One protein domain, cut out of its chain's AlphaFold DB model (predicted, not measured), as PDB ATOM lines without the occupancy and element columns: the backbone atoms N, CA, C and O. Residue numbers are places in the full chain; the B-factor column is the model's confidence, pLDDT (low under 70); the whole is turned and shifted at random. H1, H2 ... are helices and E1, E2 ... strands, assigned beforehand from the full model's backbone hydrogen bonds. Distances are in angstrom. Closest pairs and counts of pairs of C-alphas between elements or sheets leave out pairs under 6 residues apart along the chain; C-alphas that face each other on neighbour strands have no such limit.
ATOM      1  N   GLU A   2     253.498 240.031 197.938       62.97
ATOM      2  CA  GLU A   2     253.316 238.676 197.405       62.97
ATOM      3  C   GLU A   2     254.227 237.649 198.099       62.97
ATOM      4  O   GLU A   2     253.736 236.672 198.652       62.97
ATOM      5  N   SER A   3     255.524 237.941 198.225       62.59
ATOM      6  CA  SER A   3     256.495 237.095 198.941       62.59
ATOM      7  C   SER A   3     256.131 236.825 200.407       62.59
ATOM      8  O   SER A   3     256.287 235.709 200.896       62.59
ATOM      9  N   SER A   4     255.593 237.821 201.114       65.31
ATOM     10  CA  SER A   4     255.166 237.697 202.514       65.31
ATOM     11  C   SER A   4     253.971 236.753 202.665       65.31
ATOM     12  O   SER A   4     253.888 236.005 203.634       65.31
ATOM     13  N   PHE A   5     253.056 236.779 201.696       69.50
ATOM     14  CA  PHE A   5     251.839 235.974 201.707       69.50
ATOM     15  C   PHE A   5     252.068 234.553 201.171       69.50
ATOM     16  O   PHE A   5     251.431 233.600 201.617       69.50
ATOM     17  N   LEU A   6     253.036 234.385 200.266       72.50
ATOM     18  CA  LEU A   6     253.527 233.071 199.855       72.50
ATOM     19  C   LEU A   6     254.156 232.318 201.034       72.50
ATOM     20  O   LEU A   6     253.830 231.152 201.250       72.50
ATOM     21  N   ASN A   7     254.956 233.008 201.850       76.44
ATOM     22  CA  ASN A   7     255.561 232.436 203.055       76.44
ATOM     23  C   ASN A   7     254.546 232.082 204.152       76.44
ATOM     24  O   ASN A   7     254.807 231.184 204.944       76.44
ATOM     25  N   ALA A   8     253.380 232.738 204.188       78.56
ATOM     26  CA  ALA A   8     252.302 232.381 205.117       78.56
ATOM     27  C   ALA A   8     251.685 230.996 204.824       78.56
ATOM     28  O   ALA A   8     250.934 230.470 205.642       78.56
ATOM     29  N   GLY A   9     252.006 230.396 203.673       83.62
ATOM     30  CA  GLY A   9     251.602 229.041 203.317       83.62
ATOM     31  C   GLY A   9     250.219 228.945 202.673       83.62
ATOM     32  O   GLY A   9     249.425 229.894 202.653       83.62
ATOM     33  N   SER A  10     249.940 227.769 202.106       89.06
ATOM     34  CA  SER A  10     248.647 227.458 201.485       89.06
ATOM     35  C   SER A  10     247.521 227.533 202.519       89.06
ATOM     36  O   SER A  10     247.665 227.063 203.642       89.06
ATOM     37  N   GLY A  11     246.392 228.123 202.136       86.06
ATOM     38  CA  GLY A  11     245.232 228.334 203.002       86.06
ATOM     39  C   GLY A  11     245.232 229.668 203.749       86.06
ATOM     40  O   GLY A  11     244.187 230.037 204.289       86.06
ATOM     41  N   SER A  12     246.340 230.419 203.738       89.69
ATOM     42  CA  SER A  12     246.404 231.741 204.370       89.69
ATOM     43  C   SER A  12     245.441 232.743 203.714       89.69
ATOM     44  O   SER A  12     245.164 232.693 202.508       89.69
ATOM     45  N   ARG A  13     244.877 233.633 204.541       91.12
ATOM     46  CA  ARG A  13     243.875 234.647 204.171       91.12
ATOM     47  C   ARG A  13     244.243 235.985 204.803       91.12
ATOM     48  O   ARG A  13     244.849 236.010 205.867       91.12
ATOM     49  N   GLY A  14     243.875 237.081 204.157       90.62
ATOM     50  CA  GLY A  14     244.102 238.414 204.699       90.62
ATOM     51  C   GLY A  14     243.386 239.496 203.909       90.62
ATOM     52  O   GLY A  14     242.619 239.199 202.988       90.62
ATOM     53  N   ILE A  15     243.670 240.743 204.275       91.56
ATOM     54  CA  ILE A  15     243.097 241.936 203.656       91.56
ATOM     55  C   ILE A  15     244.211 242.783 203.051       91.56
ATOM     56  O   ILE A  15     245.297 242.929 203.615       91.56
ATOM     57  N   VAL A  16     243.935 243.342 201.881       92.69
ATOM     58  CA  VAL A  16     244.843 244.227 201.156       92.69
ATOM     59  C   VAL A  16     244.121 245.527 200.895       92.69
ATOM     60  O   VAL A  16     243.030 245.526 200.336       92.69
ATOM     61  N   PHE A  17     244.748 246.629 201.271       93.31
ATOM     62  CA  PHE A  17     244.293 247.961 200.924       93.31
ATOM     63  C   PHE A  17     244.968 248.406 199.626       93.31
ATOM     64  O   PHE A  17     246.198 248.417 199.548       93.31
ATOM     65  N   GLY A  18     244.167 248.736 198.616       94.31
ATOM     66  CA  GLY A  18     244.603 249.376 197.380       94.31
ATOM     67  C   GLY A  18     244.238 250.857 197.381       94.31
ATOM     68  O   GLY A  18     243.126 251.210 197.775       94.31
ATOM     69  N   GLU A  19     245.139 251.717 196.910       95.56
ATOM     70  CA  GLU A  19     244.875 253.151 196.750       95.56
ATOM     71  C   GLU A  19     245.333 253.685 195.387       95.56
ATOM     72  O   GLU A  19     246.326 253.230 194.818       95.56
ATOM     73  N   SER A  20     244.596 254.667 194.873       94.56
ATOM     74  CA  SER A  20     245.001 255.533 193.763       94.56
ATOM     75  C   SER A  20     244.496 256.946 194.049       94.56
ATOM     76  O   SER A  20     243.290 257.193 194.164       94.56
ATOM     77  N   GLY A  21     245.425 257.884 194.246       91.25
ATOM     78  CA  GLY A  21     245.110 259.251 194.661       91.25
ATOM     79  C   GLY A  21     244.283 259.299 195.953       91.25
ATOM     80  O   GLY A  21     244.768 258.962 197.027       91.25
ATOM     81  N   ARG A  22     243.024 259.744 195.853       91.25
ATOM     82  CA  ARG A  22     242.087 259.856 196.990       91.25
ATOM     83  C   ARG A  22     241.122 258.672 197.114       91.25
ATOM     84  O   ARG A  22     240.279 258.679 198.007       91.25
ATOM     85  N   VAL A  23     241.201 257.695 196.210       93.25
ATOM     86  CA  VAL A  23     240.323 256.521 196.200       93.25
ATOM     87  C   VAL A  23     241.049 255.354 196.855       93.25
ATOM     88  O   VAL A  23     242.132 254.973 196.420       93.25
ATOM     89  N   GLY A  24     240.430 254.781 197.885       93.06
ATOM     90  CA  GLY A  24     240.905 253.582 198.570       93.06
ATOM     91  C   GLY A  24     239.872 252.461 198.503       93.06
ATOM     92  O   GLY A  24     238.669 252.721 198.523       93.06
ATOM     93  N   HIS A  25     240.333 251.215 198.432       93.56
ATOM     94  CA  HIS A  25     239.478 250.030 198.466       93.56
ATOM     95  C   HIS A  25     240.185 248.875 199.175       93.56
ATOM     96  O   HIS A  25     241.406 248.750 199.110       93.56
ATOM     97  N   VAL A  26     239.424 248.007 199.841       92.94
ATOM     98  CA  VAL A  26     239.957 246.801 200.490       92.94
ATOM     99  C   VAL A  26     239.563 245.545 199.726       92.94
ATOM    100  O   VAL A  26     238.452 245.427 199.220       92.94
ATOM    101  N   PHE A  27     240.483 244.595 199.643       93.25
ATOM    102  CA  PHE A  27     240.301 243.330 198.945       93.25
ATOM    103  C   PHE A  27     240.631 242.177 199.873       93.25
ATOM    104  O   PHE A  27     241.602 242.237 200.629       93.25
ATOM    105  N   ASN A  28     239.872 241.093 199.755       92.94
ATOM    106  CA  ASN A  28     240.307 239.821 200.307       92.94
ATOM    107  C   ASN A  28     241.487 239.296 199.486       92.94
ATOM    108  O   ASN A  28     241.520 239.436 198.263       92.94
ATOM    109  N   VAL A  29     242.421 238.630 200.153       92.38
ATOM    110  CA  VAL A  29     243.515 237.901 199.513       92.38
ATOM    111  C   VAL A  29     243.629 236.505 200.117       92.38
ATOM    112  O   VAL A  29     243.462 236.320 201.323       92.38
ATOM    113  N   THR A  30     243.880 235.501 199.277       91.81
ATOM    114  CA  THR A  30     244.037 234.099 199.689       91.81
ATOM    115  C   THR A  30     245.219 233.449 198.984       91.81
ATOM    116  O   THR A  30     245.449 233.709 197.805       91.81
ATOM    117  N   ASN A  31     245.965 232.608 199.696       90.62
ATOM    118  CA  ASN A  31     247.015 231.781 199.118       90.62
ATOM    119  C   ASN A  31     246.434 230.386 198.909       90.62
ATOM    120  O   ASN A  31     246.069 229.706 199.867       90.62
ATOM    121  N   ARG A  32     246.318 229.957 197.656       89.38
ATOM    122  CA  ARG A  32     245.877 228.607 197.306       89.38
ATOM    123  C   ARG A  32     247.020 227.910 196.596       89.38
ATOM    124  O   ARG A  32     247.319 228.233 195.450       89.38
ATOM    125  N   ASN A  33     247.651 226.963 197.283       88.69
ATOM    126  CA  ASN A  33     248.748 226.146 196.758       88.69
ATOM    127  C   ASN A  33     249.916 226.983 196.208       88.69
ATOM    128  O   ASN A  33     250.427 226.705 195.126       88.69
ATOM    129  N   GLY A  34     250.313 228.039 196.926       86.12
ATOM    130  CA  GLY A  34     251.425 228.904 196.524       86.12
ATOM    131  C   GLY A  34     251.068 229.908 195.428       86.12
ATOM    132  O   GLY A  34     251.959 230.477 194.807       86.12
ATOM    133  N   ARG A  35     249.776 230.131 195.166       88.88
ATOM    134  CA  ARG A  35     249.291 231.176 194.258       88.88
ATOM    135  C   ARG A  35     248.389 232.141 195.003       88.88
ATOM    136  O   ARG A  35     247.494 231.725 195.740       88.88
ATOM    137  N   VAL A  36     248.621 233.431 194.791       89.00
ATOM    138  CA  VAL A  36     247.852 234.505 195.416       89.00
ATOM    139  C   VAL A  36     246.621 234.814 194.566       89.00
ATOM    140  O   VAL A  36     246.723 235.083 193.373       89.00
ATOM    141  N   PHE A  37     245.449 234.781 195.194       91.44
ATOM    142  CA  PHE A  37     244.162 235.098 194.583       91.44
ATOM    143  C   PHE A  37     243.471 236.214 195.354       91.44
ATOM    144  O   PHE A  37     243.485 236.213 196.585       91.44
ATOM    145  N   PHE A  38     242.787 237.096 194.629       93.19
ATOM    146  CA  PHE A  38     241.982 238.179 195.189       93.19
ATOM    147  C   PHE A  38     240.499 237.924 194.901       93.19
ATOM    148  O   PHE A  38     240.002 238.369 193.868       93.19
ATOM    149  N   PRO A  39     239.792 237.136 195.730       93.56
ATOM    150  CA  PRO A  39     238.370 236.896 195.533       93.56
ATOM    151  C   PRO A  39     237.543 238.123 195.930       93.56
ATOM    152  O   PRO A  39     237.789 238.760 196.954       93.56
ATOM    153  N   ASP A  40     236.510 238.394 195.148       90.62
ATOM    154  CA  ASP A  40     235.525 239.436 195.389       90.62
ATOM    155  C   ASP A  40     234.161 238.796 195.658       90.62
ATOM    156  O   ASP A  40     233.515 238.230 194.770       90.62
ATOM    157  N   GLY A  41     233.744 238.866 196.924       84.81
ATOM    158  CA  GLY A  41     232.477 238.307 197.386       84.81
ATOM    159  C   GLY A  41     231.250 239.124 196.977       84.81
ATOM    160  O   GLY A  41     230.148 238.597 197.057       84.81
ATOM    161  N   GLN A  42     231.415 240.373 196.530       84.44
ATOM    162  CA  GLN A  42     230.292 241.213 196.102       84.44
ATOM    163  C   GLN A  42     229.810 240.829 194.701       84.44
ATOM    164  O   GLN A  42     228.618 240.894 194.420       84.44
ATOM    165  N   ILE A  43     230.736 240.422 193.826       88.44
ATOM    166  CA  ILE A  43     230.443 240.078 192.425       88.44
ATOM    167  C   ILE A  43     230.602 238.585 192.106       88.44
ATOM    168  O   ILE A  43     230.271 238.168 190.999       88.44
ATOM    169  N   GLY A  44     231.120 237.779 193.041       86.38
ATOM    170  CA  GLY A  44     231.281 236.331 192.869       86.38
ATOM    171  C   GLY A  44     232.432 235.921 191.940       86.38
ATOM    172  O   GLY A  44     232.321 234.924 191.233       86.38
ATOM    173  N   GLY A  45     233.538 236.674 191.921       90.19
ATOM    174  CA  GLY A  45     234.641 236.469 190.971       90.19
ATOM    175  C   GLY A  45     235.983 237.051 191.435       90.19
ATOM    176  O   GLY A  45     236.158 237.301 192.625       90.19
ATOM    177  N   PRO A  46     236.961 237.250 190.533       91.94
ATOM    178  CA  PRO A  46     238.204 237.938 190.866       91.94
ATOM    179  C   PRO A  46     237.969 239.440 191.063       91.94
ATOM    180  O   PRO A  46     237.245 240.077 190.295       91.94
ATOM    181  N   ALA A  47     238.633 240.019 192.059       92.25
ATOM    182  CA  ALA A  47     238.602 241.447 192.325       92.25
ATOM    183  C   ALA A  47     239.225 242.260 191.180       92.25
ATOM    184  O   ALA A  47     240.249 241.891 190.597       92.25
ATOM    185  N   ARG A  48     238.638 243.428 190.897       90.81
ATOM    186  CA  ARG A  48     239.152 244.377 189.896       90.81
ATOM    187  C   ARG A  48     240.255 245.258 190.489       90.81
ATOM    188  O   ARG A  48     240.029 246.430 190.778       90.81
ATOM    189  N   ILE A  49     241.448 244.694 190.648       89.31
ATOM    190  CA  ILE A  49     242.582 245.378 191.293       89.31
ATOM    191  C   ILE A  49     243.352 246.335 190.368       89.31
ATOM    192  O   ILE A  49     244.017 247.235 190.853       89.31
ATOM    193  N   GLY A  50     243.235 246.216 189.042       90.25
ATOM    194  CA  GLY A  50     244.056 246.985 188.086       90.25
ATOM    195  C   GLY A  50     243.821 248.505 188.035       90.25
ATOM    196  O   GLY A  50     244.403 249.165 187.186       90.25
ATOM    197  N   LYS A  51     242.952 249.056 188.891       89.44
ATOM    198  CA  LYS A  51     242.665 250.500 188.988       89.44
ATOM    199  C   LYS A  51     243.425 251.206 190.122       89.44
ATOM    200  O   LYS A  51     243.185 252.387 190.342       89.44
ATOM    201  N   PHE A  52     244.259 250.485 190.872       92.44
ATOM    202  CA  PHE A  52     244.961 251.001 192.049       92.44
ATOM    203  C   PHE A  52     246.470 250.993 191.815       92.44
ATOM    204  O   PHE A  52     247.000 250.035 191.255       92.44
ATOM    205  N   ASP A  53     247.143 252.051 192.263       92.31
ATOM    206  CA  ASP A  53     248.574 252.269 192.024       92.31
ATOM    207  C   ASP A  53     249.433 251.644 193.128       92.31
ATOM    208  O   ASP A  53     250.540 251.163 192.879       92.31
ATOM    209  N   PHE A  54     248.916 251.617 194.358       91.50
ATOM    210  CA  PHE A  54     249.637 251.106 195.519       91.50
ATOM    211  C   PHE A  54     248.816 250.069 196.273       91.50
ATOM    212  O   PHE A  54     247.604 250.210 196.425       91.50
ATOM    213  N   PHE A  55     249.501 249.052 196.801       91.56
ATOM    214  CA  PHE A  55     248.897 247.976 197.583       91.56
ATOM    215  C   PHE A  55     249.654 247.759 198.888       91.56
ATOM    216  O   PHE A  55     250.881 247.625 198.899       91.56
ATOM    217  N   ARG A  56     248.915 247.670 199.995       90.75
ATOM    218  CA  ARG A  56     249.454 247.375 201.325       90.75
ATOM    219  C   ARG A  56     248.694 246.216 201.951       90.75
ATOM    220  O   ARG A  56     247.467 246.227 202.013       90.75
ATOM    221  N   PHE A  57     249.429 245.216 202.427       89.06
ATOM    222  CA  PHE A  57     248.844 244.149 203.231       89.06
ATOM    223  C   PHE A  57     248.496 244.696 204.613       89.06
ATOM    224  O   PHE A  57     249.357 245.283 205.270       89.06
ATOM    225  N   MET A  58     247.255 244.505 205.046       87.88
ATOM    226  CA  MET A  58     246.815 244.927 206.368       87.88
ATOM    227  C   MET A  58     247.136 243.820 207.365       87.88
ATOM    228  O   MET A  58     246.603 242.713 207.271       87.88
ATOM    229  N   ARG A  59     248.036 244.112 208.305       76.00
ATOM    230  CA  ARG A  59     248.246 243.263 209.476       76.00
ATOM    231  C   ARG A  59     247.216 243.641 210.533       76.00
ATOM    232  O   ARG A  59     246.906 244.816 210.696       76.00
TER     233      ARG A  59
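AT A GLANCE: This is residues 2 to 59 of the 61 residues of an uncharacterized protein of Candidatus Nitronauta litoralis (UniProt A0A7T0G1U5). A long, strongly twisted hairpin of E1 and E2 forms the middle of one antiparallel sheet, curled like part of a barrel, with the short E3 and E4 at its two edges and the small helix H1 on it near E3. The long link from E3 to E4 passes along the open side of the curl, and its residues 39 to 46 fold back on themselves as a loop that reaches away from the sheet. The printed part has 58 residues with one named helix and four named strands, H1 E1 E2 E3 E4 along the chain, and the sheet runs E3 E2 E1 E4. The class is mostly strand. The whole is compact, with a radius of gyration of the C-alphas of 11.4 A and spans of 33 by 24 by 17 A.

HOW THE PARTS SIT: H1, residues 2 to 7, has each O i to N i+4 pair within hydrogen-bond range. E1, residues 13 to 20, and E2, residues 23 to 32, form an antiparallel hairpin at 149 degrees, with N 18 and O 25 2.8 A apart. E3, residues 35 to 37, forms a second antiparallel hairpin with E2, at 141 degrees, with N 37 and O 30 2.8 A apart. The pairing of E2 is staggered: its residues 23 to 30 pair with E1 and its residues 30 to 32 with E3. E1 and E3 are apart. E4, residues 54 to 58, is antiparallel to E1 at 149 degrees, with N 17 and O 56 2.8 A apart. E1, E2 and E3 form a meander, each strand the antiparallel neighbour of the one before, and with E4 a Greek key, in which the fourth strand is the antiparallel neighbour of the first. H1 is on the sheet at a height of 6.5 A, only just over none of the strands, with 2 of its C-alphas falling on E3. Its closest C-alphas to E3 are those of Glu 2 and Val 36, 7.2 A.

IN THESE COORDINATES: H1 begins at C-alpha 2 (253.316, 238.676, 197.405) and is 8.7 A long. E1 is 23.4 A long, and E2, the longest strand, 28.5 A, from C-alpha 23 at (240.323, 256.521, 196.200). E3 is 6.5 A long. E4 is 12.8 A long and ends at C-alpha 58 (246.815, 244.927, 206.368).

THE WHOLE: The farthest C-alphas, those of Arg 22 and Asn 33, are 34.4 A apart. The printed part has no cut. The link from E3 to E4, residues 38 to 53, is long; within it residues 39 to 40 pair antiparallel with residues 45 to 46. The other links are tight. The mean pLDDT of the printed part is 87.9, and residues 2 to 5 are under 70.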